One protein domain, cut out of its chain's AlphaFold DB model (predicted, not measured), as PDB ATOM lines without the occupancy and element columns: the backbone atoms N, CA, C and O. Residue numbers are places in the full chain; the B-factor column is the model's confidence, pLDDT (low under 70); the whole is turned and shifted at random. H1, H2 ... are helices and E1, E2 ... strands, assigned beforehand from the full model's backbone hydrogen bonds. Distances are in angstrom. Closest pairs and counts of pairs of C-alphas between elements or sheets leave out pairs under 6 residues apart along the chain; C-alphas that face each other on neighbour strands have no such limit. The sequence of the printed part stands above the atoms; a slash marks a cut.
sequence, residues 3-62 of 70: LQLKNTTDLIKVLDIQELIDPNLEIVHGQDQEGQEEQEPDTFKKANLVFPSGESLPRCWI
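AT A GLANCE: This is residues 3 to 62 of the 70 residues of the protein "Acetyltransferase" of Nostoc sp. CENA543 (UniProt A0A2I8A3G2). A small, strongly twisted antiparallel sheet, in the order E1 E2 E3 E4, has the short helix H1 over E3; after E4 a long stretch folds back beside E1 and leads to H2, next to H1. Of 60 printed residues, 26, under half, are in named elements, along the chain E1 E2 H1 E3 E4 H2: mixed, helices and strands. The whole is compact, radius of gyration of the C-alphas 11.0 A, spanning 34 by 21 by 13 A.

IN THESE COORDINATES: Find C-alpha 3 at (208.138, 184.498, 143.535), where E1, residues 3 to 5, begins. Next come E2, residues 11 to 14; H1, 17 to 21; E3, 27 to 32, 14.4 A long; and E4, 42 to 45, 10.2 A. H2, residues 59 to 62, ends at (202.060, 184.180, 130.508).

HOW THE PARTS SIT: Within hydrogen-bond range, find N 3 and O 12, 2.9 A, in hairpin E1 and E2; N 13 and O 31, 2.8 A, between E2 and E3; N 28 and O 44, 2.9 A, in hairpin E3 and E4. Residues 4 to 5 pair antiparallel with 49 to 50. H1 is on the sheet at a height of 7.8 A, over a local plane fitted to just 6 C-alphas; its closest C-alphas to E3 are Glu 19 and Val 28, 5.4 A. H1 and H2 touch, closest C-alphas Ile 21 and Trp 61, 4.6 A. H1 has its O i to N i+4 pair within range; H2 is too short for one.

THE WHOLE: The farthest C-alphas, Gln 36 and Cys 60, are 34.3 A apart. The printed part has no cut, the link E4 to H2 is long, and no printed residue is under 70 in pLDDT.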
ATOM      1  N   LEU A   3     209.440 185.123 143.740       96.69
ATOM      2  CA  LEU A   3     208.138 184.498 143.535       96.69
ATOM      3  C   LEU A   3     207.992 183.330 144.501       96.69
ATOM      4  O   LEU A   3     208.947 182.962 145.173       96.69
ATOM      5  N   GLN A   4     206.800 182.765 144.572       97.00
ATOM      6  CA  GLN A   4     206.491 181.631 145.426       97.00
ATOM      7  C   GLN A   4     205.925 180.491 144.586       97.00
ATOM      8  O   GLN A   4     205.195 180.731 143.617       97.00
ATOM      9  N   LEU A   5     206.241 179.253 144.958       95.56
ATOM     10  CA  LEU A   5     205.582 178.085 144.389       95.56
ATOM     11  C   LEU A   5     204.125 177.999 144.869       95.56
ATOM     12  O   LEU A   5     203.791 178.232 146.033       95.56
ATOM     13  N   LYS A   6     203.214 177.679 143.946       94.44
ATOM     14  CA  LYS A   6     201.784 177.551 144.253       94.44
ATOM     15  C   LYS A   6     201.554 176.531 145.362       94.44
ATOM     16  O   LYS A   6     201.958 175.380 145.245       94.44
ATOM     17  N   ASN A   7     200.779 176.938 146.364       90.44
ATOM     18  CA  ASN A   7     200.386 176.117 147.512       90.44
ATOM     19  C   ASN A   7     201.543 175.668 148.420       90.44
ATOM     20  O   ASN A   7     201.326 174.807 149.269       90.44
ATOM     21  N   THR A   8     202.737 176.244 148.279       91.31
ATOM     22  CA  THR A   8     203.845 176.040 149.220       91.31
ATOM     23  C   THR A   8     204.261 177.375 149.826       91.31
ATOM     24  O   THR A   8     203.673 178.403 149.501       91.31
ATOM     25  N   THR A   9     205.231 177.379 150.736       89.81
ATOM     26  CA  THR A   9     205.853 178.605 151.270       89.81
ATOM     27  C   THR A   9     207.216 178.886 150.637       89.81
ATOM     28  O   THR A   9     207.921 179.789 151.085       89.81
ATOM     29  N   ASP A  10     207.577 178.121 149.608       93.56
ATOM     30  CA  ASP A  10     208.915 178.128 149.027       93.56
ATOM     31  C   ASP A  10     209.080 179.333 148.122       93.56
ATOM     32  O   ASP A  10     208.278 179.576 147.211       93.56
ATOM     33  N   LEU A  11     210.126 180.103 148.402       95.44
ATOM     34  CA  LEU A  11     210.459 181.299 147.656       95.44
ATOM     35  C   LEU A  11     211.500 180.975 146.599       95.44
ATOM     36  O   LEU A  11     212.558 180.433 146.889       95.44
ATOM     37  N   ILE A  12     211.219 181.406 145.378       96.25
ATOM     38  CA  ILE A  12     212.107 181.286 144.234       96.25
ATOM     39  C   ILE A  12     212.647 182.668 143.891       96.25
ATOM     40  O   ILE A  12     211.898 183.592 143.548       96.25
ATOM     41  N   LYS A  13     213.968 182.818 143.944       96.38
ATOM     42  CA  LYS A  13     214.680 183.989 143.437       96.38
ATOM     43  C   LYS A  13     214.846 183.850 141.927       96.38
ATOM     44  O   LYS A  13     215.705 183.117 141.459       96.38
ATOM     45  N   VAL A  14     214.041 184.576 141.163       96.50
ATOM     46  CA  VAL A  14     214.153 184.670 139.701       96.50
ATOM     47  C   VAL A  14     215.459 185.367 139.329       96.50
ATOM     48  O   VAL A  14     215.703 186.496 139.787       96.50
ATOM     49  N   LEU A  15     216.248 184.696 138.489       96.56
ATOM     50  CA  LEU A  15     217.571 185.130 138.044       96.56
ATOM     51  C   LEU A  15     217.501 186.095 136.864       96.56
ATOM     52  O   LEU A  15     218.209 187.100 136.866       96.56
ATOM     53  N   ASP A  16     216.606 185.831 135.911       95.94
ATOM     54  CA  ASP A  16     216.356 186.714 134.775       95.94
ATOM     55  C   ASP A  16     214.890 187.159 134.726       95.94
ATOM     56  O   ASP A  16     213.950 186.379 134.566       95.94
ATOM     57  N   ILE A  17     214.688 188.465 134.876       94.50
ATOM     58  CA  ILE A  17     213.359 189.075 134.826       94.50
ATOM     59  C   ILE A  17     212.819 189.084 133.391       94.50
ATOM     60  O   ILE A  17     211.601 189.055 133.225       94.50
ATOM     61  N   GLN A  18     213.681 189.106 132.368       96.00
ATOM     62  CA  GLN A  18     213.239 189.061 130.972       96.00
ATOM     63  C   GLN A  18     212.482 187.760 130.689       96.00
ATOM     64  O   GLN A  18     211.390 187.815 130.134       96.00
ATOM     65  N   GLU A  19     212.975 186.621 131.183       96.06
ATOM     66  CA  GLU A  19     212.278 185.329 131.079       96.06
ATOM     67  C   GLU A  19     210.910 185.346 131.779       96.06
ATOM     68  O   GLU A  19     209.917 184.787 131.296       96.06
ATOM     69  N   LEU A  20     210.826 186.037 132.919       96.00
ATOM     70  CA  LEU A  20     209.583 186.148 133.672       96.00
ATOM     71  C   LEU A  20     208.525 186.977 132.943       96.00
ATOM     72  O   LEU A  20     207.356 186.592 132.952       96.00
ATOM     73  N   ILE A  21     208.908 188.101 132.338       95.12
ATOM     74  CA  ILE A  21     207.954 189.008 131.683       95.12
ATOM     75  C   ILE A  21     207.685 188.647 130.221       95.12
ATOM     76  O   ILE A  21     206.676 189.104 129.689       95.12
ATOM     77  N   ASP A  22     208.546 187.849 129.579       95.69
ATOM     78  CA  ASP A  22     208.349 187.397 128.201       95.69
ATOM     79  C   ASP A  22     207.236 186.339 128.145       95.69
ATOM     80  O   ASP A  22     207.407 185.228 128.649       95.69
ATOM     81  N   PRO A  23     206.082 186.638 127.530       93.56
ATOM     82  CA  PRO A  23     204.966 185.705 127.482       93.56
ATOM     83  C   PRO A  23     205.177 184.505 126.550       93.56
ATOM     84  O   PRO A  23     204.358 183.590 126.565       93.56
ATOM     85  N   ASN A  24     206.235 184.494 125.738       94.19
ATOM     86  CA  ASN A  24     206.586 183.361 124.878       94.19
ATOM     87  C   ASN A  24     207.437 182.320 125.612       94.19
ATOM     88  O   ASN A  24     207.628 181.215 125.106       94.19
ATOM     89  N   LEU A  25     207.955 182.666 126.793       94.94
ATOM     90  CA  LEU A  25     208.696 181.755 127.651       94.94
ATOM     91  C   LEU A  25     207.766 181.235 128.744       94.94
ATOM     92  O   LEU A  25     207.182 182.007 129.503       94.94
ATOM     93  N   GLU A  26     207.629 179.912 128.821       95.12
ATOM     94  CA  GLU A  26     206.808 179.227 129.832       95.12
ATOM     95  C   GLU A  26     207.568 178.969 131.140       95.12
ATOM     96  O   GLU A  26     206.965 178.684 132.181       95.12
ATOM     97  N   ILE A  27     208.895 179.059 131.080       96.81
ATOM     98  CA  ILE A  27     209.821 178.752 132.164       96.81
ATOM     99  C   ILE A  27     210.669 179.966 132.527       96.81
ATOM    100  O   ILE A  27     210.855 180.867 131.714       96.81
ATOM    101  N   VAL A  28     211.182 179.958 133.753       96.94
ATOM    102  CA  VAL A  28     212.174 180.915 134.247       96.94
ATOM    103  C   VAL A  28     213.265 180.179 134.998       96.94
ATOM    104  O   VAL A  28     212.984 179.192 135.687       96.94
ATOM    105  N   HIS A  29     214.485 180.693 134.923       97.56
ATOM    106  CA  HIS A  29     215.555 180.241 135.796       97.56
ATOM    107  C   HIS A  29     215.443 180.929 137.157       97.56
ATOM    108  O   HIS A  29     215.314 182.157 137.269       97.56
ATOM    109  N   GLY A  30     215.481 180.121 138.210       96.25
ATOM    110  CA  GLY A  30     215.354 180.580 139.581       96.25
ATOM    111  C   GLY A  30     216.247 179.801 140.529       96.25
ATOM    112  O   GLY A  30     216.724 178.726 140.199       96.25
ATOM    113  N   GLN A  31     216.465 180.345 141.715       95.81
ATOM    114  CA  GLN A  31     217.072 179.617 142.825       95.81
ATOM    115  C   GLN A  31     216.030 179.470 143.917       95.81
ATOM    116  O   GLN A  31     215.451 180.470 144.357       95.81
ATOM    117  N   ASP A  32     215.796 178.239 144.344       93.31
ATOM    118  CA  ASP A  32     215.007 177.980 145.536       93.31
ATOM    119  C   ASP A  32     215.719 178.563 146.772       93.31
ATOM    120  O   ASP A  32     216.946 178.709 146.798       93.31
ATOM    121  N   GLN A  33     214.944 179.031 147.746       91.81
ATOM    122  CA  GLN A  33     215.445 179.675 148.963       91.81
ATOM    123  C   GLN A  33     215.150 178.847 150.219       91.81
ATOM    124  O   GLN A  33     215.279 179.360 151.333       91.81
ATOM    125  N   GLU A  34     214.740 177.589 150.063       87.75
ATOM    126  CA  GLU A  34     214.671 176.629 151.152       87.75
ATOM    127  C   GLU A  34     216.091 176.232 151.592       87.75
ATOM    128  O   GLU A  34     217.000 176.015 150.790       87.75
ATOM    129  N   GLY A  35     216.294 176.141 152.907       85.88
ATOM    130  CA  GLY A  35     217.575 175.768 153.503       85.88
ATOM    131  C   GLY A  35     218.439 176.953 153.947       85.88
ATOM    132  O   GLY A  35     217.986 178.088 154.067       85.88
ATOM    133  N   GLN A  36     219.690 176.654 154.304       80.81
ATOM    134  CA  GLN A  36     220.649 177.627 154.856       80.81
ATOM    135  C   GLN A  36     221.717 178.062 153.840       80.81
ATOM    136  O   GLN A  36     222.470 178.996 154.109       80.81
ATOM    137  N   GLU A  37     221.780 177.399 152.683       87.06
ATOM    138  CA  GLU A  37     222.769 177.624 151.628       87.06
ATOM    139  C   GLU A  37     222.084 178.085 150.335       87.06
ATOM    140  O   GLU A  37     220.906 177.800 150.112       87.06
ATOM    141  N   GLU A  38     222.816 178.802 149.475       83.88
ATOM    142  CA  GLU A  38     222.293 179.212 148.169       83.88
ATOM    143  C   GLU A  38     222.224 177.993 147.239       83.88
ATOM    144  O   GLU A  38     223.236 177.344 146.976       83.88
ATOM    145  N   GLN A  39     221.016 177.683 146.766       89.75
ATOM    146  CA  GLN A  39     220.772 176.539 145.893       89.75
ATOM    147  C   GLN A  39     221.256 176.821 144.468       89.75
ATOM    148  O   GLN A  39     221.288 177.972 144.014       89.75
ATOM    149  N   GLU A  40     221.617 175.768 143.740       93.62
ATOM    150  CA  GLU A  40     221.932 175.900 142.319       93.62
ATOM    151  C   GLU A  40     220.697 176.373 141.526       93.62
ATOM    152  O   GLU A  40     219.559 176.100 141.920       93.62
ATOM    153  N   PRO A  41     220.891 177.114 140.421       95.19
ATOM    154  CA  PRO A  41     219.798 177.493 139.537       95.19
ATOM    155  C   PRO A  41     219.029 176.279 139.007       95.19
ATOM    156  O   PRO A  41     219.623 175.369 138.433       95.19
ATOM    157  N   ASP A  42     217.706 176.327 139.115       95.94
ATOM    158  CA  ASP A  42     216.781 175.357 138.535       95.94
ATOM    159  C   ASP A  42     215.742 176.061 137.643       95.94
ATOM    160  O   ASP A  42     215.695 177.295 137.539       95.94
ATOM    161  N   THR A  43     214.921 175.277 136.946       96.94
ATOM    162  CA  THR A  43     213.949 175.770 135.970       96.94
ATOM    163  C   THR A  43     212.530 175.624 136.499       96.94
ATOM    164  O   THR A  43     212.020 174.524 136.701       96.94
ATOM    165  N   PHE A  44     211.823 176.744 136.614       96.19
ATOM    166  CA  PHE A  44     210.475 176.783 137.170       96.19
ATOM    167  C   PHE A  44     209.451 177.160 136.105       96.19
ATOM    168  O   PHE A  44     209.610 178.142 135.382       96.19
ATOM    169  N   LYS A  45     208.344 176.413 136.032       96.38
ATOM    170  CA  LYS A  45     207.211 176.782 135.171       96.38
ATOM    171  C   LYS A  45     206.495 177.995 135.746       96.38
ATOM    172  O   LYS A  45     206.026 177.952 136.881       96.38
ATOM    173  N   LYS A  46     206.274 179.022 134.929       95.12
ATOM    174  CA  LYS A  46     205.540 180.239 135.322       95.12
ATOM    175  C   LYS A  46     204.115 179.938 135.772       95.12
ATOM    176  O   LYS A  46     203.618 180.554 136.706       95.12
ATOM    177  N   ALA A  47     203.488 178.918 135.184       94.44
ATOM    178  CA  ALA A  47     202.174 178.433 135.603       94.44
ATOM    179  C   ALA A  47     202.130 177.937 137.063       94.44
ATOM    180  O   ALA A  47     201.045 177.895 137.646       94.44
ATOM    181  N   ASN A  48     203.276 177.596 137.659       95.44
ATOM    182  CA  ASN A  48     203.397 177.139 139.044       95.44
ATOM    183  C   ASN A  48     203.843 178.246 140.006       95.44
ATOM    184  O   ASN A  48     203.947 177.984 141.200       95.44
ATOM    185  N   LEU A  49     204.085 179.461 139.510       96.19
ATOM    186  CA  LEU A  49     204.559 180.583 140.309       96.19
ATOM    187  C   LEU A  49     203.429 181.577 140.598       96.19
ATOM    188  O   LEU A  49     202.537 181.805 139.775       96.19
ATOM    189  N   VAL A  50     203.481 182.169 141.786       97.12
ATOM    190  CA  VAL A  50     202.612 183.257 142.252       97.12
ATOM    191  C   VAL A  50     203.453 184.306 142.966       97.12
ATOM    192  O   VAL A  50     204.583 184.041 143.379       97.12
ATOM    193  N   PHE A  51     202.921 185.514 143.114       96.12
ATOM    194  CA  PHE A  51     203.518 186.475 144.032       96.12
ATOM    195  C   PHE A  51     203.411 185.952 145.472       96.12
ATOM    196  O   PHE A  51     202.450 185.248 145.782       96.12
ATOM    197  N   PRO A  52     204.324 186.340 146.383       94.62
ATOM    198  CA  PRO A  52     204.218 185.984 147.803       94.62
ATOM    199  C   PRO A  52     202.930 186.482 148.487       94.62
ATOM    200  O   PRO A  52     202.572 186.020 149.564       94.62
ATOM    201  N   SER A  53     202.204 187.417 147.862       93.75
ATOM    202  CA  SER A  53     200.850 187.824 148.267       93.75
ATOM    203  C   SER A  53     199.766 186.781 147.944       93.75
ATOM    204  O   SER A  53     198.627 186.928 148.383       93.75
ATOM    205  N   GLY A  54     200.089 185.745 147.163       91.56
ATOM    206  CA  GLY A  54     199.157 184.759 146.612       91.56
ATOM    207  C   GLY A  54     198.556 185.151 145.256       91.56
ATOM    208  O   GLY A  54     197.834 184.359 144.650       91.56
ATOM    209  N   GLU A  55     198.849 186.351 144.747       95.38
ATOM    210  CA  GLU A  55     198.360 186.799 143.444       95.38
ATOM    211  C   GLU A  55     199.010 186.010 142.301       95.38
ATOM    212  O   GLU A  55     200.207 185.722 142.303       95.38
ATOM    213  N   SER A  56     198.218 185.665 141.286       94.75
ATOM    214  CA  SER A  56     198.748 185.023 140.078       94.75
ATOM    215  C   SER A  56     199.572 185.997 139.243       94.75
ATOM    216  O   SER A  56     199.366 187.210 139.294       94.75
ATOM    217  N   LEU A  57     200.477 185.455 138.424       95.25
ATOM    218  CA  LEU A  57     201.231 186.267 137.473       95.25
ATOM    219  C   LEU A  57     200.284 187.014 136.512       95.25
ATOM    220  O   LEU A  57     199.237 186.473 136.132       95.25
ATOM    221  N   PRO A  58     200.640 188.238 136.082       94.75
ATOM    222  CA  PRO A  58     199.868 188.983 135.101       94.75
ATOM    223  C   PRO A  58     199.688 188.177 133.813       94.75
ATOM    224  O   PRO A  58     200.636 187.575 133.313       94.75
ATOM    225  N   ARG A  59     198.488 188.222 133.218       91.56
ATOM    226  CA  ARG A  59     198.201 187.506 131.959       91.56
ATOM    227  C   ARG A  59     199.173 187.882 130.841       91.56
ATOM    228  O   ARG A  59     199.600 187.020 130.091       91.56
ATOM    229  N   CYS A  60     199.580 189.148 130.783       92.31
ATOM    230  CA  CYS A  60     200.534 189.642 129.793       92.31
ATOM    231  C   CYS A  60     201.951 189.065 129.919       92.31
ATOM    232  O   CYS A  60     202.749 189.281 129.015       92.31
ATOM    233  N   TRP A  61     202.267 188.367 131.013       93.94
ATOM    234  CA  TRP A  61     203.545 187.679 131.209       93.94
ATOM    235  C   TRP A  61     203.465 186.190 130.885       93.94
ATOM    236  O   TRP A  61     204.499 185.543 130.813       93.94
ATOM    237  N   ILE A  62     202.268 185.623 130.735       91.75
ATOM    238  CA  ILE A  62     202.060 184.180 130.508       91.75
ATOM    239  C   ILE A  62     201.354 183.879 129.183       91.75
ATOM    240  O   ILE A  62     201.334 182.732 128.757       91.75
TER     241      ILE A  62